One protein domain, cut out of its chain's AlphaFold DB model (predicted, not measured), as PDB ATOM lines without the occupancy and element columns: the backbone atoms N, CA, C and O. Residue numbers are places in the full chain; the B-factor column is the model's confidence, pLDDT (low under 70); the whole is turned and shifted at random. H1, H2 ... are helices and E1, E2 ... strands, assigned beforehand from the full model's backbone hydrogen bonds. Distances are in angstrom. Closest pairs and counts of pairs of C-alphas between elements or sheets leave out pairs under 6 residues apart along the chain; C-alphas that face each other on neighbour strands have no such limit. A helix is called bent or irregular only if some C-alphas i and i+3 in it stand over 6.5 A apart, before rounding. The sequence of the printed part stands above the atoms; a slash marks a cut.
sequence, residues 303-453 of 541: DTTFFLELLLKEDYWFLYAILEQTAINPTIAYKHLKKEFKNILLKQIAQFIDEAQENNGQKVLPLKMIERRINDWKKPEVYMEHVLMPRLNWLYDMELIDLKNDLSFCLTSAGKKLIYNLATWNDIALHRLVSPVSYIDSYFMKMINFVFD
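What this domain is: This is residues 303 to 453 of the 541 residues of an uncharacterized protein of termite gut metagenome (UniProt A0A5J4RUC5). A small strand hairpin, E1 and E2, sits at one side of a helical body whose middle is the arm H1b, with H2, H4 and H5 round it. The helical hairpin of H2 and H3 makes one side, and that of H5 and H6, with H1a beside H6, another. The printed part has 151 residues, with six named helices and two antiparallel strands in the order H1 H2 H3 H4 E1 E2 H5 H6, mostly helix. It is compact, radius of gyration of the C-alphas 15.5 A, spanning 39 by 39 by 25 A.

Where its parts are: Find E1 at residues 401 to 403 and E2 at 408 to 411, 6.2 and 10.9 A long. From C-alpha 303 at (265.689, 252.139, 264.848) runs H1, 303 to 327, one helix by its hydrogen bonds but bent: C-alphas 314 and 317 are 8.9 A apart. Its arms are H1a, 303 to 314, 16.7 A, and H1b, 317 to 327, 15.1 A. Then come H2, 334 to 359, 35.1 A; H3, 361 to 375, 21.8 A; H4, 380 to 397, 25.4 A; H5, 413 to 429, 24.7 A; and H6, 437 to 451, 18.3 A, ending at C-alpha 451 at (255.271, 262.406, 263.815).

How they stand to each other: Look at N 402 of E1 and O 410 of E2, 2.9 A apart. The closest C-alphas of H1b and E2, Thr 326 and Cys 410, are 5.8 A apart; those of H4 and E1, Leu 395 and Ile 401, also 5.8 A. H5, with residues 415 to 422 alone, touches H1b, Leu 323 to Ile 419 at 6.2 A between C-alphas. H2 and H3 touch at a shallow tilt of 20 degrees, opposite ways, closest C-alphas Ile 353 and Val 364, 5.5 A. H6 touches H1a, closest C-alphas Val 437 and Lys 313, 6.0 A. Every O i to N i+4 pair is within hydrogen-bond range in H1a and H1b, but 19 of 22 in H2, 9 of 11 in H3, 11 of 14 in H4, 12 of 13 in H5 and 9 of 11 in H6.

The domain as a whole: The farthest C-alphas, Gly 361 and Asn 405, are 45.4 A apart. The printed part has no cut and no long link, and no printed residue is under 70 in pLDDT.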
ATOM      1  N   ASP A 303     264.557 251.961 265.769       96.00
ATOM      2  CA  ASP A 303     265.689 252.139 264.848       96.00
ATOM      3  C   ASP A 303     265.550 253.445 264.047       96.00
ATOM      4  O   ASP A 303     266.496 254.230 263.970       96.00
ATOM      5  N   THR A 304     264.356 253.710 263.509       96.94
ATOM      6  CA  THR A 304     264.028 254.941 262.780       96.94
ATOM      7  C   THR A 304     264.222 256.175 263.651       96.94
ATOM      8  O   THR A 304     264.913 257.099 263.241       96.94
ATOM      9  N   THR A 305     263.669 256.189 264.867       97.19
ATOM     10  CA  THR A 305     263.810 257.325 265.794       97.19
ATOM     11  C   THR A 305     265.273 257.581 266.141       97.19
ATOM     12  O   THR A 305     265.731 258.720 266.117       97.19
ATOM     13  N   PHE A 306     266.026 256.520 266.434       97.50
ATOM     14  CA  PHE A 306     267.426 256.631 266.821       97.50
ATOM     15  C   PHE A 306     268.296 257.163 265.677       97.50
ATOM     16  O   PHE A 306     269.071 258.097 265.876       97.50
ATOM     17  N   PHE A 307     268.168 256.600 264.472       97.81
ATOM     18  CA  PHE A 307     268.960 257.054 263.329       97.81
ATOM     19  C   PHE A 307     268.520 258.423 262.818       97.81
ATOM     20  O   PHE A 307     269.385 259.206 262.432       97.81
ATOM     21  N   LEU A 308     267.225 258.751 262.869       98.44
ATOM     22  CA  LEU A 308     266.737 260.075 262.494       98.44
ATOM     23  C   LEU A 308     267.349 261.169 263.376       98.44
ATOM     24  O   LEU A 308     267.774 262.188 262.842       98.44
ATOM     25  N   GLU A 309     267.466 260.953 264.692       98.12
ATOM     26  CA  GLU A 309     268.108 261.932 265.582       98.12
ATOM     27  C   GLU A 309     269.552 262.227 265.155       98.12
ATOM     28  O   GLU A 309     269.961 263.383 265.056       98.12
ATOM     29  N   LEU A 310     270.327 261.171 264.883       97.25
ATOM     30  CA  LEU A 310     271.730 261.304 264.497       97.25
ATOM     31  C   LEU A 310     271.879 261.969 263.128       97.25
ATOM     32  O   LEU A 310     272.736 262.829 262.950       97.25
ATOM     33  N   LEU A 311     271.037 261.583 262.171       97.75
ATOM     34  CA  LEU A 311     271.039 262.150 260.828       97.75
ATOM     35  C   LEU A 311     270.645 263.630 260.842       97.75
ATOM     36  O   LEU A 311     271.305 264.428 260.186       97.75
ATOM     37  N   LEU A 312     269.641 264.025 261.629       97.62
ATOM     38  CA  LEU A 312     269.300 265.438 261.788       97.62
ATOM     39  C   LEU A 312     270.426 266.214 262.485       97.62
ATOM     40  O   LEU A 312     270.699 267.335 262.092       97.62
ATOM     41  N   LYS A 313     271.143 265.641 263.459       95.69
ATOM     42  CA  LYS A 313     272.276 266.332 264.111       95.69
ATOM     43  C   LYS A 313     273.508 266.506 263.217       95.69
ATOM     44  O   LYS A 313     274.260 267.457 263.416       95.69
ATOM     45  N   GLU A 314     273.744 265.592 262.278       95.75
ATOM     46  CA  GLU A 314     274.983 265.559 261.482       95.75
ATOM     47  C   GLU A 314     274.796 265.923 259.999       95.75
ATOM     48  O   GLU A 314     275.785 266.104 259.290       95.75
ATOM     49  N   ASP A 315     273.554 266.021 259.515       96.00
ATOM     50  CA  ASP A 315     273.251 266.170 258.084       96.00
ATOM     51  C   ASP A 315     271.954 266.946 257.792       96.00
ATOM     52  O   ASP A 315     271.349 266.796 256.724       96.00
ATOM     53  N   TYR A 316     271.520 267.769 258.754       97.12
ATOM     54  CA  TYR A 316     270.267 268.526 258.726       97.12
ATOM     55  C   TYR A 316     270.005 269.224 257.400       97.12
ATOM     56  O   TYR A 316     268.984 268.971 256.771       97.12
ATOM     57  N   TRP A 317     270.940 270.072 256.972       96.25
ATOM     58  CA  TRP A 317     270.742 270.989 255.857       96.25
ATOM     59  C   TRP A 317     270.327 270.254 254.580       96.25
ATOM     60  O   TRP A 317     269.353 270.615 253.923       96.25
ATOM     61  N   PHE A 318     271.013 269.156 254.262       95.94
ATOM     62  CA  PHE A 318     270.732 268.394 253.049       95.94
ATOM     63  C   PHE A 318     269.433 267.593 253.167       95.94
ATOM     64  O   PHE A 318     268.708 267.455 252.181       95.94
ATOM     65  N   LEU A 319     269.125 267.055 254.351       97.19
ATOM     66  CA  LEU A 319     267.866 266.348 254.592       97.19
ATOM     67  C   LEU A 319     266.675 267.304 254.531       97.19
ATOM     68  O   LEU A 319     265.687 266.992 253.871       97.19
ATOM     69  N   TYR A 320     266.794 268.469 255.163       97.38
ATOM     70  CA  TYR A 320     265.791 269.523 255.144       97.38
ATOM     71  C   TYR A 320     265.539 270.009 253.718       97.38
ATOM     72  O   TYR A 320     264.390 270.023 253.294       97.38
ATOM     73  N   ALA A 321     266.590 270.282 252.934       96.56
ATOM     74  CA  ALA A 321     266.444 270.666 251.532       96.56
ATOM     75  C   ALA A 321     265.681 269.607 250.716       96.56
ATOM     76  O   ALA A 321     264.778 269.944 249.959       96.56
ATOM     77  N   ILE A 322     265.982 268.313 250.883       97.19
ATOM     78  CA  ILE A 322     265.234 267.247 250.193       97.19
ATOM     79  C   ILE A 322     263.763 267.232 250.636       97.19
ATOM     80  O   ILE A 322     262.872 267.140 249.792       97.19
ATOM     81  N   LEU A 323     263.502 267.309 251.943       97.50
ATOM     82  CA  LEU A 323     262.148 267.263 252.495       97.50
ATOM     83  C   LEU A 323     261.315 268.479 252.079       97.50
ATOM     84  O   LEU A 323     260.182 268.291 251.649       97.50
ATOM     85  N   GLU A 324     261.882 269.685 252.126       96.62
ATOM     86  CA  GLU A 324     261.267 270.920 251.629       96.62
ATOM     87  C   GLU A 324     260.891 270.773 250.153       96.62
ATOM     88  O   GLU A 324     259.729 270.944 249.793       96.62
ATOM     89  N   GLN A 325     261.838 270.366 249.298       96.19
ATOM     90  CA  GLN A 325     261.561 270.182 247.871       96.19
ATOM     91  C   GLN A 325     260.496 269.108 247.612       96.19
ATOM     92  O   GLN A 325     259.785 269.176 246.614       96.19
ATOM     93  N   THR A 326     260.355 268.127 248.504       96.12
ATOM     94  CA  THR A 326     259.286 267.120 248.426       96.12
ATOM     95  C   THR A 326     257.957 267.639 248.988       96.12
ATOM     96  O   THR A 326     256.903 267.144 248.602       96.12
ATOM     97  N   ALA A 327     257.975 268.615 249.898       95.50
ATOM     98  CA  ALA A 327     256.778 269.228 250.468       95.50
ATOM     99  C   ALA A 327     256.104 270.172 249.468       95.50
ATOM    100  O   ALA A 327     254.887 270.141 249.311       95.50
ATOM    101  N   ILE A 328     256.899 270.955 248.740       94.56
ATOM    102  CA  ILE A 328     256.400 271.960 247.794       94.56
ATOM    103  C   ILE A 328     256.059 271.396 246.407       94.56
ATOM    104  O   ILE A 328     255.483 272.095 245.583       94.56
ATOM    105  N   ASN A 329     256.425 270.144 246.118       92.50
ATOM    106  CA  ASN A 329     256.121 269.476 244.853       92.50
ATOM    107  C   ASN A 329     255.240 268.241 245.107       92.50
ATOM    108  O   ASN A 329     255.631 267.392 245.909       92.50
ATOM    109  N   PRO A 330     254.108 268.052 244.401       84.69
ATOM    110  CA  PRO A 330     253.222 266.896 244.610       84.69
ATOM    111  C   PRO A 330     253.923 265.544 244.432       84.69
ATOM    112  O   PRO A 330     253.679 264.573 245.150       84.69
ATOM    113  N   THR A 331     254.807 265.463 243.442       90.75
ATOM    114  CA  THR A 331     255.708 264.339 243.200       90.75
ATOM    115  C   THR A 331     256.932 264.884 242.488       90.75
ATOM    116  O   THR A 331     256.806 265.648 241.536       90.75
ATOM    117  N   ILE A 332     258.120 264.476 242.924       93.69
ATOM    118  CA  ILE A 332     259.378 264.958 242.360       93.69
ATOM    119  C   ILE A 332     260.147 263.809 241.716       93.69
ATOM    120  O   ILE A 332     260.338 262.745 242.305       93.69
ATOM    121  N   ALA A 333     260.595 264.010 240.478       94.56
ATOM    122  CA  ALA A 333     261.468 263.061 239.801       94.56
ATOM    123  C   ALA A 333     262.913 263.241 240.284       94.56
ATOM    124  O   ALA A 333     263.450 264.349 240.244       94.56
ATOM    125  N   TYR A 334     263.598 262.147 240.637       94.19
ATOM    126  CA  TYR A 334     265.015 262.186 241.026       94.19
ATOM    127  C   TYR A 334     265.902 262.941 240.026       94.19
ATOM    128  O   TYR A 334     266.776 263.702 240.430       94.19
ATOM    129  N   LYS A 335     265.674 262.757 238.716       92.88
ATOM    130  CA  LYS A 335     266.443 263.446 237.666       92.88
ATOM    131  C   LYS A 335     266.297 264.967 237.733       92.88
ATOM    132  O   LYS A 335     267.277 265.661 237.493       92.88
ATOM    133  N   HIS A 336     265.100 265.453 238.056       92.06
ATOM    134  CA  HIS A 336     264.831 266.877 238.194       92.06
ATOM    135  C   HIS A 336     265.540 267.432 239.434       92.06
ATOM    136  O   HIS A 336     266.372 268.324 239.297       92.06
ATOM    137  N   LEU A 337     265.347 266.811 240.609       93.62
ATOM    138  CA  LEU A 337     266.041 267.250 241.827       93.62
ATOM    139  C   LEU A 337     267.562 267.236 241.644       93.62
ATOM    140  O   LEU A 337     268.238 268.184 242.015       93.62
ATOM    141  N   LYS A 338     268.111 266.191 241.015       93.38
ATOM    142  CA  LYS A 338     269.547 266.065 240.730       93.38
ATOM    143  C   LYS A 338     270.115 267.253 239.943       93.38
ATOM    144  O   LYS A 338     271.283 267.578 240.143       93.38
ATOM    145  N   LYS A 339     269.324 267.859 239.055       91.81
ATOM    146  CA  LYS A 339     269.722 269.022 238.255       91.81
ATOM    147  C   LYS A 339     269.686 270.311 239.085       91.81
ATOM    148  O   LYS A 339     270.643 271.075 239.049       91.81
ATOM    149  N   GLU A 340     268.631 270.500 239.874       92.06
ATOM    150  CA  GLU A 340     268.383 271.759 240.590       92.06
ATOM    151  C   GLU A 340     269.056 271.840 241.973       92.06
ATOM    152  O   GLU A 340     269.269 272.930 242.501       92.06
ATOM    153  N   PHE A 341     269.445 270.707 242.574       93.38
ATOM    154  CA  PHE A 341     269.866 270.665 243.982       93.38
ATOM    155  C   PHE A 341     271.073 271.550 244.301       93.38
ATOM    156  O   PHE A 341     271.118 272.145 245.372       93.38
ATOM    157  N   LYS A 342     272.039 271.689 243.381       93.69
ATOM    158  CA  LYS A 342     273.172 272.608 243.586       93.69
ATOM    159  C   LYS A 342     272.680 274.047 243.767       93.69
ATOM    160  O   LYS A 342     273.122 274.711 244.696       93.69
ATOM    161  N   ASN A 343     271.765 274.501 242.914       93.81
ATOM    162  CA  ASN A 343     271.226 275.860 242.965       93.81
ATOM    163  C   ASN A 343     270.389 276.071 244.230       93.81
ATOM    164  O   ASN A 343     270.511 277.110 244.871       93.81
ATOM    165  N   ILE A 344     269.618 275.058 244.638       94.44
ATOM    166  CA  ILE A 344     268.875 275.070 245.906       94.44
ATOM    167  C   ILE A 344     269.831 275.271 247.088       94.44
ATOM    168  O   ILE A 344     269.614 276.163 247.902       94.44
ATOM    169  N   LEU A 345     270.916 274.491 247.165       95.00
ATOM    170  CA  LEU A 345     271.908 274.642 248.232       95.00
ATOM    171  C   LEU A 345     272.597 276.013 248.182       95.00
ATOM    172  O   LEU A 345     272.807 276.620 249.223       95.00
ATOM    173  N   LEU A 346     272.932 276.522 246.995       95.56
ATOM    174  CA  LEU A 346     273.555 277.842 246.857       95.56
ATOM    175  C   LEU A 346     272.630 278.975 247.322       95.56
ATOM    176  O   LEU A 346     273.076 279.862 248.042       95.56
ATOM    177  N   LYS A 347     271.335 278.910 246.993       94.06
ATOM    178  CA  LYS A 347     270.344 279.866 247.506       94.06
ATOM    179  C   LYS A 347     270.239 279.794 249.033       94.06
ATOM    180  O   LYS A 347     270.208 280.822 249.693       94.06
ATOM    181  N   GLN A 348     270.222 278.588 249.595       94.38
ATOM    182  CA  GLN A 348     270.111 278.384 251.043       94.38
ATOM    183  C   GLN A 348     271.349 278.859 251.813       94.38
ATOM    184  O   GLN A 348     271.210 279.510 252.839       94.38
ATOM    185  N   ILE A 349     272.563 278.562 251.332       95.88
ATOM    186  CA  ILE A 349     273.790 278.996 252.020       95.88
ATOM    187  C   ILE A 349     273.975 280.515 251.949       95.88
ATOM    188  O   ILE A 349     274.555 281.072 252.871       95.88
ATOM    189  N   ALA A 350     273.472 281.177 250.900       94.44
ATOM    190  CA  ALA A 350     273.437 282.636 250.832       94.44
ATOM    191  C   ALA A 350     272.550 283.214 251.947       94.44
ATOM    192  O   ALA A 350     273.032 284.027 252.723       94.44
ATOM    193  N   GLN A 351     271.334 282.679 252.126       91.81
ATOM    194  CA  GLN A 351     270.453 283.061 253.242       91.81
ATOM    195  C   GLN A 351     271.133 282.858 254.603       91.81
ATOM    196  O   GLN A 351     271.147 283.762 255.427       91.81
ATOM    197  N   PHE A 352     271.797 281.714 254.808       94.56
ATOM    198  CA  PHE A 352     272.538 281.458 256.049       94.56
ATOM    199  C   PHE A 352     273.664 282.467 256.292       94.56
ATOM    200  O   PHE A 352     273.997 282.755 257.438       94.56
ATOM    201  N   ILE A 353     274.319 282.941 255.228       94.50
ATOM    202  CA  ILE A 353     275.384 283.942 255.324       94.50
ATOM    203  C   ILE A 353     274.799 285.282 255.755       94.50
ATOM    204  O   ILE A 353     275.381 285.893 256.650       94.50
ATOM    205  N   ASP A 354     273.690 285.697 255.149       90.75
ATOM    206  CA  ASP A 354     273.014 286.961 255.448       90.75
ATOM    207  C   ASP A 354     272.511 286.956 256.905       90.75
ATOM    208  O   ASP A 354     272.907 287.800 257.706       90.75
ATOM    209  N   GLU A 355     271.805 285.901 257.321       89.00
ATOM    210  CA  GLU A 355     271.338 285.722 258.707       89.00
ATOM    211  C   GLU A 355     272.500 285.666 259.719       89.00
ATOM    212  O   GLU A 355     272.424 286.210 260.827       89.00
ATOM    213  N   ALA A 356     273.618 285.027 259.354       91.12
ATOM    214  CA  ALA A 356     274.800 284.970 260.207       91.12
ATOM    215  C   ALA A 356     275.501 286.328 260.339       91.12
ATOM    216  O   ALA A 356     276.191 286.536 261.338       91.12
ATOM    217  N   GLN A 357     275.383 287.243 259.371       89.88
ATOM    218  CA  GLN A 357     275.969 288.582 259.500       89.88
ATOM    219  C   GLN A 357     275.335 289.354 260.656       89.88
ATOM    220  O   GLN A 357     276.059 290.012 261.404       89.88
ATOM    221  N   GLU A 358     274.027 289.200 260.833       83.69
ATOM    222  CA  GLU A 358     273.245 289.863 261.877       83.69
ATOM    223  C   GLU A 358     273.384 289.153 263.231       83.69
ATOM    224  O   GLU A 358     273.598 289.793 264.260       83.69
ATOM    225  N   ASN A 359     273.350 287.815 263.236       83.19
ATOM    226  CA  ASN A 359     273.223 287.033 264.470       83.19
ATOM    227  C   ASN A 359     274.542 286.435 264.986       83.19
ATOM    228  O   ASN A 359     274.715 286.219 266.190       83.19
ATOM    229  N   ASN A 360     275.489 286.108 264.098       86.12
ATOM    230  CA  ASN A 360     276.723 285.411 264.467       86.12
ATOM    231  C   ASN A 360     277.869 285.641 263.467       86.12
ATOM    232  O   ASN A 360     278.323 284.721 262.776       86.12
ATOM    233  N   GLY A 361     278.395 286.870 263.421       89.69
ATOM    234  CA  GLY A 361     279.386 287.288 262.419       89.69
ATOM    235  C   GLY A 361     280.646 286.407 262.327       89.69
ATOM    236  O   GLY A 361     281.264 286.306 261.264       89.69
ATOM    237  N   GLN A 362     281.012 285.687 263.397       92.19
ATOM    238  CA  GLN A 362     282.141 284.742 263.393       92.19
ATOM    239  C   GLN A 362     281.919 283.532 262.465       92.19
ATOM    240  O   GLN A 362     282.882 282.869 262.069       92.19
ATOM    241  N   LYS A 363     280.666 283.229 262.112       94.31
ATOM    242  CA  LYS A 363     280.275 282.069 261.297       94.31
ATOM    243  C   LYS A 363     280.187 282.373 259.804       94.31
ATOM    244  O   LYS A 363     280.264 281.447 258.999       94.31
ATOM    245  N   VAL A 364     280.182 283.650 259.420       94.81
ATOM    246  CA  VAL A 364     280.130 284.105 258.020       94.81
ATOM    247  C   VAL A 364     281.269 283.524 257.174       94.81
ATOM    248  O   VAL A 364     281.037 282.996 256.087       94.81
ATOM    249  N   LEU A 365     282.518 283.582 257.656       94.81
ATOM    250  CA  LEU A 365     283.673 283.049 256.918       94.81
ATOM    251  C   LEU A 365     283.584 281.525 256.699       94.81
ATOM    252  O   LEU A 365     283.721 281.098 255.548       94.81
ATOM    253  N   PRO A 366     283.324 280.697 257.735       95.31
ATOM    254  CA  PRO A 366     283.031 279.275 257.554       95.31
ATOM    255  C   PRO A 366     281.940 278.981 256.513       95.31
ATOM    256  O   PRO A 366     282.133 278.100 255.672       95.31
ATOM    257  N   LEU A 367     280.834 279.731 256.517       96.25
ATOM    258  CA  LEU A 367     279.736 279.547 255.562       96.25
ATOM    259  C   LEU A 367     280.159 279.899 254.126       96.25
ATOM    260  O   LEU A 367     279.965 279.090 253.217       96.25
ATOM    261  N   LYS A 368     280.865 281.021 253.921       95.94
ATOM    262  CA  LYS A 368     281.435 281.401 252.611       95.94
ATOM    263  C   LYS A 368     282.424 280.366 252.069       95.94
ATOM    264  O   LYS A 368     282.513 280.149 250.860       95.94
ATOM    265  N   MET A 369     283.183 279.690 252.935       95.44
ATOM    266  CA  MET A 369     284.053 278.587 252.508       95.44
ATOM    267  C   MET A 369     283.251 277.381 252.000       95.44
ATOM    268  O   MET A 369     283.662 276.728 251.037       95.44
ATOM    269  N   ILE A 370     282.111 277.081 252.630       94.12
ATOM    270  CA  ILE A 370     281.204 276.012 252.197       94.12
ATOM    271  C   ILE A 370     280.558 276.372 250.857       94.12
ATOM    272  O   ILE A 370     280.588 275.543 249.947       94.12
ATOM    273  N   GLU A 371     280.043 277.593 250.722       95.81
ATOM    274  CA  GLU A 371     279.469 278.124 249.483       95.81
ATOM    275  C   GLU A 371     280.453 278.003 248.309       95.81
ATOM    276  O   GLU A 371     280.136 277.377 247.295       95.81
ATOM    277  N   ARG A 372     281.686 278.511 248.465       94.62
ATOM    278  CA  ARG A 372     282.743 278.405 247.439       94.62
ATOM    279  C   ARG A 372     282.995 276.960 247.026       94.62
ATOM    280  O   ARG A 372     283.018 276.646 245.841       94.62
ATOM    281  N   ARG A 373     283.100 276.049 248.000       91.38
ATOM    282  CA  ARG A 373     283.303 274.619 247.730       91.38
ATOM    283  C   ARG A 373     282.165 274.015 246.902       91.38
ATOM    284  O   ARG A 373     282.444 273.156 246.070       91.38
ATOM    285  N   ILE A 374     280.914 274.418 247.139       91.38
ATOM    286  CA  ILE A 374     279.748 273.965 246.360       91.38
ATOM    287  C   ILE A 374     279.789 274.553 244.949       91.38
ATOM    288  O   ILE A 374     279.582 273.829 243.968       91.38
ATOM    289  N   ASN A 375     280.104 275.844 244.829       91.81
ATOM    290  CA  ASN A 375     280.281 276.513 243.543       91.81
ATOM    291  C   ASN A 375     281.331 275.807 242.673       91.81
ATOM    292  O   ASN A 375     281.054 275.525 241.503       91.81
ATOM    293  N   ASP A 376     282.445 275.388 243.276       91.50
ATOM    294  CA  ASP A 376     283.579 274.738 242.608       91.50
ATOM    295  C   ASP A 376     283.369 273.248 242.266       91.50
ATOM    296  O   ASP A 376     284.273 272.589 241.735       91.50
ATOM    297  N   TRP A 377     282.197 272.668 242.553       89.12
ATOM    298  CA  TRP A 377     281.917 271.272 242.210       89.12
ATOM    299  C   TRP A 377     282.025 271.014 240.705       89.12
ATOM    300  O   TRP A 377     281.205 271.462 239.902       89.12
ATOM    301  N   LYS A 378     283.016 270.199 240.333       80.69
ATOM    302  CA  LYS A 378     283.215 269.697 238.969       80.69
ATOM    303  C   LYS A 378     282.275 268.519 238.714       80.69
ATOM    304  O   LYS A 378     282.280 267.565 239.486       80.69
ATOM    305  N   LYS A 379     281.526 268.549 237.604       81.69
ATOM    306  CA  LYS A 379     280.498 267.541 237.257       81.69
ATOM    307  C   LYS A 379     279.466 267.377 238.386       81.69
ATOM    308  O   LYS A 379     279.392 266.300 238.994       81.69
ATOM    309  N   PRO A 380     278.706 268.441 238.701       80.25
ATOM    310  CA  PRO A 380     277.774 268.445 239.820       80.25
ATOM    311  C   PRO A 380     276.793 267.278 239.740       80.25
ATOM    312  O   PRO A 380     276.514 266.670 240.761       80.25
ATOM    313  N   GLU A 381     276.370 266.852 238.552       77.12
ATOM    314  CA  GLU A 381     275.461 265.720 238.388       77.12
ATOM    315  C   GLU A 381     276.064 264.421 238.939       77.12
ATOM    316  O   GLU A 381     275.374 263.635 239.582       77.12
ATOM    317  N   VAL A 382     277.355 264.162 238.728       79.38
ATOM    318  CA  VAL A 382     277.996 262.962 239.286       79.38
ATOM    319  C   VAL A 382     278.015 263.060 240.807       79.38
ATOM    320  O   VAL A 382     277.566 262.141 241.486       79.38
ATOM    321  N   TYR A 383     278.451 264.199 241.346       80.56
ATOM    322  CA  TYR A 383     278.517 264.427 242.789       80.56
ATOM    323  C   TYR A 383     277.133 264.351 243.463       80.56
ATOM    324  O   TYR A 383     276.977 263.701 244.495       80.56
ATOM    325  N   MET A 384     276.098 264.905 242.827       86.94
ATOM    326  CA  MET A 384     274.705 264.858 243.281       86.94
ATOM    327  C   MET A 384     274.168 263.443 243.407       86.94
ATOM    328  O   MET A 384     273.353 263.182 244.285       86.94
ATOM    329  N   GLU A 385     274.656 262.493 242.611       84.94
ATOM    330  CA  GLU A 385     274.278 261.097 242.807       84.94
ATOM    331  C   GLU A 385     274.815 260.530 244.124       84.94
ATOM    332  O   GLU A 385     274.094 259.817 244.829       84.94
ATOM    333  N   HIS A 386     276.050 260.880 244.487       86.31
ATOM    334  CA  HIS A 386     276.647 260.496 245.767       86.31
ATOM    335  C   HIS A 386     275.981 261.196 246.951       86.31
ATOM    336  O   HIS A 386     275.938 260.605 248.026       86.31
ATOM    337  N   VAL A 387     275.415 262.387 246.745       88.50
ATOM    338  CA  VAL A 387     274.718 263.171 247.770       88.50
ATOM    339  C   VAL A 387     273.266 262.725 247.967       88.50
ATOM    340  O   VAL A 387     272.882 262.353 249.078       88.50
ATOM    341  N   LEU A 388     272.459 262.755 246.908       93.06
ATOM    342  CA  LEU A 388     271.007 262.592 246.978       93.06
ATOM    343  C   LEU A 388     270.593 261.136 247.169       93.06
ATOM    344  O   LEU A 388     269.733 260.842 247.994       93.06
ATOM    345  N   MET A 389     271.197 260.210 246.417       91.69
ATOM    346  CA  MET A 389     270.741 258.819 246.408       91.69
ATOM    347  C   MET A 389     270.835 258.169 247.800       91.69
ATOM    348  O   MET A 389     269.852 257.551 248.201       91.69
ATOM    349  N   PRO A 390     271.933 258.299 248.577       93.50
ATOM    350  CA  PRO A 390     271.972 257.796 249.952       93.50
ATOM    351  C   PRO A 390     270.846 258.353 250.822       93.50
ATOM    352  O   PRO A 390     270.094 257.575 251.396       93.50
ATOM    353  N   ARG A 391     270.661 259.677 250.832       95.50
ATOM    354  CA  ARG A 391     269.677 260.371 251.678       95.50
ATOM    355  C   ARG A 391     268.239 260.007 251.332       95.50
ATOM    356  O   ARG A 391     267.464 259.693 252.228       95.50
ATOM    357  N   LEU A 392     267.900 259.938 250.043       95.88
ATOM    358  CA  LEU A 392     266.592 259.447 249.595       95.88
ATOM    359  C   LEU A 392     266.351 258.009 250.057       95.88
ATOM    360  O   LEU A 392     265.265 257.673 250.518       95.88
ATOM    361  N   ASN A 393     267.370 257.152 249.980       95.44
ATOM    362  CA  ASN A 393     267.232 255.790 250.471       95.44
ATOM    363  C   ASN A 393     267.141 255.723 252.008       95.44
ATOM    364  O   ASN A 393     266.397 254.887 252.501       95.44
ATOM    365  N   TRP A 394     267.809 256.601 252.763       96.81
ATOM    366  CA  TRP A 394     267.654 256.687 254.223       96.81
ATOM    367  C   TRP A 394     266.235 257.103 254.614       96.81
ATOM    368  O   TRP A 394     265.615 256.452 255.450       96.81
ATOM    369  N   LEU A 395     265.696 258.144 253.971       97.56
ATOM    370  CA  LEU A 395     264.314 258.587 254.176       97.56
ATOM    371  C   LEU A 395     263.306 257.487 253.804       97.56
ATOM    372  O   LEU A 395     262.307 257.307 254.498       97.56
ATOM    373  N   TYR A 396     263.584 256.718 252.749       96.81
ATOM    374  CA  TYR A 396     262.755 255.589 252.328       96.81
ATOM    375  C   TYR A 396     262.838 254.388 253.287       96.81
ATOM    376  O   TYR A 396     261.815 253.769 253.599       96.81
ATOM    377  N   ASP A 397     264.036 254.065 253.785       95.88
ATOM    378  CA  ASP A 397     264.249 253.030 254.804       95.88
ATOM    379  C   ASP A 397     263.487 253.380 256.100       95.88
ATOM    380  O   ASP A 397     262.943 252.488 256.749       95.88
ATOM    381  N   MET A 398     263.403 254.675 256.436       96.94
ATOM    382  CA  MET A 398     262.668 255.222 257.588       96.94
ATOM    383  C   MET A 398     261.160 255.427 257.352       96.94
ATOM    384  O   MET A 398     260.462 255.834 258.280       96.94
ATOM    385  N   GLU A 399     260.650 255.147 256.146       97.00
ATOM    386  CA  GLU A 399     259.238 255.344 255.754       97.00
ATOM    387  C   GLU A 399     258.759 256.807 255.836       97.00
ATOM    388  O   GLU A 399     257.584 257.087 256.078       97.00
ATOM    389  N   LEU A 400     259.670 257.759 255.629       97.94
ATOM    390  CA  LEU A 400     259.360 259.193 255.571       97.94
ATOM    391  C   LEU A 400     259.026 259.651 254.144       97.94
ATOM    392  O   LEU A 400     258.320 260.638 253.957       97.94
ATOM    393  N   ILE A 401     259.499 258.914 253.139       97.50
ATOM    394  CA  ILE A 401     259.115 259.105 251.739       97.50
ATOM    395  C   ILE A 401     258.668 257.786 251.120       97.50
ATOM    396  O   ILE A 401     259.167 256.718 251.487       97.50
ATOM    397  N   ASP A 402     257.804 257.893 250.119       95.88
ATOM    398  CA  ASP A 402     257.515 256.819 249.182       95.88
ATOM    399  C   ASP A 402     258.367 257.015 247.930       95.88
ATOM    400  O   ASP A 402     258.300 258.053 247.275       95.88
ATOM    401  N   LEU A 403     259.187 256.017 247.598       93.88
ATOM    402  CA  LEU A 403     260.040 256.011 246.409       93.88
ATOM    403  C   LEU A 403     259.487 255.012 245.390       93.88
ATOM    404  O   LEU A 403     259.446 253.808 245.655       93.88
ATOM    405  N   LYS A 404     259.087 255.511 244.219       92.31
ATOM    406  CA  LYS A 404     258.540 254.709 243.118       92.31
ATOM    407  C   LYS A 404     259.651 254.095 242.256       92.31
ATOM    408  O   LYS A 404     260.824 254.470 242.326       92.31
ATOM    409  N   ASN A 405     259.273 253.144 241.400       88.12
ATOM    410  CA  ASN A 405     260.203 252.419 240.522       88.12
ATOM    411  C   ASN A 405     260.907 253.321 239.494       88.12
ATOM    412  O   ASN A 405     262.058 253.065 239.136       88.12
ATOM    413  N   ASP A 406     260.239 254.384 239.049       91.25
ATOM    414  CA  ASP A 406     260.776 255.409 238.146       91.25
ATOM    415  C   ASP A 406     261.692 256.428 238.858       91.25
ATOM    416  O   ASP A 406     262.187 257.363 238.228       91.25
ATOM    417  N   LEU A 407     261.961 256.223 240.155       91.75
ATOM    418  CA  LEU A 407     262.698 257.129 241.039       91.75
ATOM    419  C   LEU A 407     262.001 258.478 241.262       91.75
ATOM    420  O   LEU A 407     262.656 259.443 241.663       91.75
ATOM    421  N   SER A 408     260.694 258.561 241.011       95.44
ATOM    422  CA  SER A 408     259.883 259.642 241.559       95.44
ATOM    423  C   SER A 408     259.543 259.369 243.025       95.44
ATOM    424  O   SER A 408     259.492 258.211 243.456       95.44
ATOM    425  N   PHE A 409     259.362 260.424 243.816       96.38
ATOM    426  CA  PHE A 409     259.071 260.293 245.240       96.38
ATOM    427  C   PHE A 409     258.165 261.402 245.768       96.38
ATOM    428  O   PHE A 409     258.067 262.483 245.184       96.38
ATOM    429  N   CYS A 410     257.494 261.096 246.876       96.75
ATOM    430  CA  CYS A 410     256.639 262.007 247.629       96.75
ATOM    431  C   CYS A 410     256.743 261.719 249.137       96.75
ATOM    432  O   CYS A 410     257.256 260.676 249.552       96.75
ATOM    433  N   LEU A 411     256.282 262.655 249.969       97.44
ATOM    434  CA  LEU A 411     256.255 262.484 251.424       97.44
ATOM    435  C   LEU A 411     255.154 261.500 251.843       97.44
ATOM    436  O   LEU A 411     254.007 261.624 251.407       97.44
ATOM    437  N   THR A 412     255.474 260.603 252.778       97.50
ATOM    438  CA  THR A 412     254.451 259.844 253.517       97.50
ATOM    439  C   THR A 412     253.741 260.754 254.526       97.50
ATOM    440  O   THR A 412     254.155 261.890 254.760       97.50
ATOM    441  N   SER A 413     252.696 260.258 255.201       96.75
ATOM    442  CA  SER A 413     252.064 260.993 256.312       96.75
ATOM    443  C   SER A 413     253.070 261.359 257.419       96.75
ATOM    444  O   SER A 413     253.109 262.502 257.874       96.75
ATOM    445  N   ALA A 414     253.960 260.429 257.787       97.94
ATOM    446  CA  ALA A 414     255.029 260.699 258.749       97.94
ATOM    447  C   ALA A 414     256.043 261.721 258.205       97.94
ATOM    448  O   ALA A 414     256.461 262.615 258.936       97.94
ATOM    449  N   GLY A 415     256.388 261.646 256.914       98.06
ATOM    450  CA  GLY A 415     257.233 262.641 256.250       98.06
ATOM    451  C   GLY A 415     256.653 264.052 256.293       98.06
ATOM    452  O   GLY A 415     257.368 264.989 256.638       98.06
ATOM    453  N   LYS A 416     255.348 264.197 256.018       97.12
ATOM    454  CA  LYS A 416     254.619 265.475 256.105       97.12
ATOM    455  C   LYS A 416     254.639 266.043 257.525       97.12
ATOM    456  O   LYS A 416     254.955 267.211 257.714       97.12
ATOM    457  N   LYS A 417     254.377 265.209 258.536       97.38
ATOM    458  CA  LYS A 417     254.457 265.627 259.945       97.38
ATOM    459  C   LYS A 417     255.881 265.994 260.374       97.38
ATOM    460  O   LYS A 417     256.046 266.877 261.214       97.38
ATOM    461  N   LEU A 418     256.900 265.321 259.835       98.19
ATOM    462  CA  LEU A 418     258.296 265.645 260.118       98.19
ATOM    463  C   LEU A 418     258.653 267.015 259.547       98.19
ATOM    464  O   LEU A 418     259.070 267.876 260.313       98.19
ATOM    465  N   ILE A 419     258.464 267.231 258.238       97.44
ATOM    466  CA  ILE A 419     258.806 268.517 257.614       97.44
ATOM    467  C   ILE A 419     258.001 269.666 258.217       97.44
ATOM    468  O   ILE A 419     258.574 270.728 258.409       97.44
ATOM    469  N   TYR A 420     256.750 269.423 258.626       96.44
ATOM    470  CA  TYR A 420     255.966 270.389 259.389       96.44
ATOM    471  C   TYR A 420     256.717 270.878 260.629       96.44
ATOM    472  O   TYR A 420     256.934 272.069 260.785       96.44
ATOM    473  N   ASN A 421     257.203 269.957 261.466       96.69
ATOM    474  CA  ASN A 421     257.951 270.323 262.668       96.69
ATOM    475  C   ASN A 421     259.285 271.005 262.350       96.69
ATOM    476  O   ASN A 421     259.644 271.961 263.024       96.69
ATOM    477  N   LEU A 422     260.012 270.540 261.327       97.12
ATOM    478  CA  LEU A 422     261.271 271.177 260.932       97.12
ATOM    479  C   LEU A 422     261.049 272.597 260.390       97.12
ATOM    480  O   LEU A 422     261.889 273.459 260.607       97.12
ATOM    481  N   ALA A 423     259.938 272.833 259.689       95.19
ATOM    482  CA  ALA A 423     259.538 274.140 259.177       95.19
ATOM    483  C   ALA A 423     259.091 275.074 260.309       95.19
ATOM    484  O   ALA A 423     259.537 276.212 260.371       95.19
ATOM    485  N   THR A 424     258.327 274.549 261.272       93.81
ATOM    486  CA  THR A 424     257.964 275.257 262.505       93.81
ATOM    487  C   THR A 424     259.190 275.753 263.274       93.81
ATOM    488  O   THR A 424     259.116 276.789 263.920       93.81
ATOM    489  N   TRP A 425     260.328 275.052 263.224       94.00
ATOM    490  CA  TRP A 425     261.548 275.550 263.869       94.00
ATOM    491  C   TRP A 425     262.056 276.844 263.238       94.00
ATOM    492  O   TRP A 425     262.490 277.711 263.986       94.00
ATOM    493  N   ASN A 426     261.952 276.993 261.915       92.31
ATOM    494  CA  ASN A 426     262.291 278.248 261.241       92.31
ATOM    495  C   ASN A 426     261.334 279.364 261.657       92.31
ATOM    496  O   ASN A 426     261.776 280.455 261.979       92.31
ATOM    497  N   ASP A 427     260.035 279.061 261.732       91.50
ATOM    498  CA  ASP A 427     259.019 280.036 262.141       91.50
ATOM    499  C   ASP A 427     259.194 280.489 263.597       91.50
ATOM    500  O   ASP A 427     258.993 281.654 263.907       91.50
ATOM    501  N   ILE A 428     259.623 279.595 264.494       90.00
ATOM    502  CA  ILE A 428     259.970 279.963 265.877       90.00
ATOM    503  C   ILE A 428     261.276 280.760 265.933       90.00
ATOM    504  O   ILE A 428     261.428 281.634 266.778       90.00
ATOM    505  N   ALA A 429     262.235 280.435 265.067       88.94
ATOM    506  CA  ALA A 429     263.503 281.150 264.987       88.94
ATOM    507  C   ALA A 429     263.382 282.504 264.262       88.94
ATOM    508  O   ALA A 429     264.306 283.307 264.348       88.94
ATOM    509  N   LEU A 430     262.279 282.734 263.538       88.31
ATOM    510  CA  LEU A 430     262.059 283.845 262.602       88.31
ATOM    511  C   LEU A 430     263.083 283.917 261.454       88.31
ATOM    512  O   LEU A 430     263.193 284.930 260.771       88.31
ATOM    513  N   HIS A 431     263.827 282.839 261.218       88.69
ATOM    514  CA  HIS A 431     264.820 282.726 260.151       88.69
ATOM    515  C   HIS A 431     265.061 281.256 259.803       88.69
ATOM    516  O   HIS A 431     264.553 280.338 260.458       88.69
ATOM    517  N   ARG A 432     265.839 280.999 258.752       90.62
ATOM    518  CA  ARG A 432     266.103 279.637 258.306       90.62
ATOM    519  C   ARG A 432     267.153 278.963 259.181       90.62
ATOM    520  O   ARG A 432     268.341 279.238 259.084       90.62
ATOM    521  N   LEU A 433     266.735 277.966 259.953       92.81
ATOM    522  CA  LEU A 433     267.636 277.272 260.862       92.81
ATOM    523  C   LEU A 433     268.805 276.607 260.110       92.81
ATOM    524  O   LEU A 433     268.621 275.865 259.141       92.81
ATOM    525  N   VAL A 434     270.019 276.828 260.600       94.25
ATOM    526  CA  VAL A 434     271.273 276.269 260.087       94.25
ATOM    527  C   VAL A 434     271.687 275.047 260.903       94.25
ATOM    528  O   VAL A 434     272.034 274.000 260.343       94.25
ATOM    529  N   SER A 435     271.636 275.158 262.236       94.62
ATOM    530  CA  SER A 435     272.010 274.099 263.178       94.62
ATOM    531  C   SER A 435     270.821 273.682 264.051       94.62
ATOM    532  O   SER A 435     270.401 274.431 264.935       94.62
ATOM    533  N   PRO A 436     270.299 272.445 263.921       95.56
ATOM    534  CA  PRO A 436     269.095 272.039 264.646       95.56
ATOM    535  C   PRO A 436     269.361 271.546 266.070       95.56
ATOM    536  O   PRO A 436     268.451 271.041 266.726       95.56
ATOM    537  N   VAL A 437     270.605 271.603 266.557       94.94
ATOM    538  CA  VAL A 437     271.019 270.894 267.782       94.94
ATOM    539  C   VAL A 437     270.183 271.320 268.990       94.94
ATOM    540  O   VAL A 437     269.667 270.455 269.697       94.94
ATOM    541  N   SER A 438     269.985 272.626 269.182       94.62
ATOM    542  CA  SER A 438     269.210 273.176 270.303       94.62
ATOM    543  C   SER A 438     267.739 272.741 270.273       94.62
ATOM    544  O   SER A 438     267.167 272.420 271.320       94.62
ATOM    545  N   TYR A 439     267.138 272.672 269.079       95.94
ATOM    546  CA  TYR A 439     265.758 272.216 268.878       95.94
ATOM    547  C   TYR A 439     265.623 270.713 269.110       95.94
ATOM    548  O   TYR A 439     264.717 270.275 269.820       95.94
ATOM    549  N   ILE A 440     266.561 269.914 268.593       96.75
ATOM    550  CA  ILE A 440     266.585 268.465 268.824       96.75
ATOM    551  C   ILE A 440     266.760 268.172 270.320       96.75
ATOM    552  O   ILE A 440     266.057 267.330 270.876       96.75
ATOM    553  N   ASP A 441     267.648 268.883 271.010       94.88
ATOM    554  CA  ASP A 441     267.854 268.665 272.440       94.88
ATOM    555  C   ASP A 441     266.663 269.120 273.299       94.88
ATOM    556  O   ASP A 441     266.487 268.585 274.395       94.88
ATOM    557  N   SER A 442     265.820 270.032 272.807       94.94
ATOM    558  CA  SER A 442     264.655 270.557 273.535       94.94
ATOM    559  C   SER A 442     263.332 269.846 273.225       94.94
ATOM    560  O   SER A 442     262.473 269.767 274.113       94.94
ATOM    561  N   TYR A 443     263.151 269.335 272.001       96.00
ATOM    562  CA  TYR A 443     261.835 268.909 271.501       96.00
ATOM    563  C   TYR A 443     261.808 267.599 270.706       96.00
ATOM    564  O   TYR A 443     260.731 267.197 270.265       96.00
ATOM    565  N   PHE A 444     262.932 266.909 270.490       97.31
ATOM    566  CA  PHE A 444     262.969 265.756 269.584       97.31
ATOM    567  C   PHE A 444     261.983 264.638 269.946       97.31
ATOM    568  O   PHE A 444     261.241 264.182 269.081       97.31
ATOM    569  N   MET A 445     261.905 264.205 271.203       96.81
ATOM    570  CA  MET A 445     260.980 263.144 271.619       96.81
ATOM    571  C   MET A 445     259.519 263.588 271.536       96.81
ATOM    572  O   MET A 445     258.656 262.784 271.179       96.81
ATOM    573  N   LYS A 446     259.231 264.867 271.800       95.94
ATOM    574  CA  LYS A 446     257.891 265.450 271.602       95.94
ATOM    575  C   LYS A 446     257.508 265.448 270.117       95.94
ATOM    576  O   LYS A 446     256.425 264.980 269.768       95.94
ATOM    577  N   MET A 447     258.426 265.863 269.245       97.12
ATOM    578  CA  MET A 447     258.262 265.800 267.792       97.12
ATOM    579  C   MET A 447     258.029 264.359 267.324       97.12
ATOM    580  O   MET A 447     257.090 264.103 266.580       97.12
ATOM    581  N   ILE A 448     258.831 263.394 267.776       97.62
ATOM    582  CA  ILE A 448     258.692 261.978 267.396       97.62
ATOM    583  C   ILE A 448     257.349 261.399 267.855       97.62
ATOM    584  O   ILE A 448     256.721 260.653 267.100       97.62
ATOM    585  N   ASN A 449     256.877 261.771 269.049       96.56
ATOM    586  CA  ASN A 449     255.541 261.413 269.529       96.56
ATOM    587  C   ASN A 449     254.442 261.872 268.561       96.56
ATOM    588  O   ASN A 449     253.530 261.103 268.267       96.56
ATOM    589  N   PHE A 450     254.560 263.098 268.045       96.00
ATOM    590  CA  PHE A 450     253.629 263.678 267.078       96.00
ATOM    591  C   PHE A 450     253.748 263.043 265.683       96.00
ATOM    592  O   PHE A 450     252.746 262.640 265.088       96.00
ATOM    593  N   VAL A 451     254.975 262.911 265.167       97.06
ATOM    594  CA  VAL A 451     255.271 262.406 263.815       97.06
ATOM    595  C   VAL A 451     254.743 260.990 263.616       97.06
ATOM    596  O   VAL A 451     254.126 260.703 262.590       97.06
ATOM    597  N   PHE A 452     254.945 260.116 264.600       96.19
ATOM    598  CA  PHE A 452     254.511 258.719 264.529       96.19
ATOM    599  C   PHE A 452     253.208 258.431 265.278       96.19
ATOM    600  O   PHE A 452     252.814 257.271 265.340       96.19
ATOM    601  N   ASP A 453     252.543 259.463 265.807       93.75
ATOM    602  CA  ASP A 453     251.261 259.362 266.515       93.75
ATOM    603  C   ASP A 453     251.273 258.318 267.647       93.75
ATOM    604  O   ASP A 453     250.404 257.455 267.759       93.75
TER     605      ASP A 453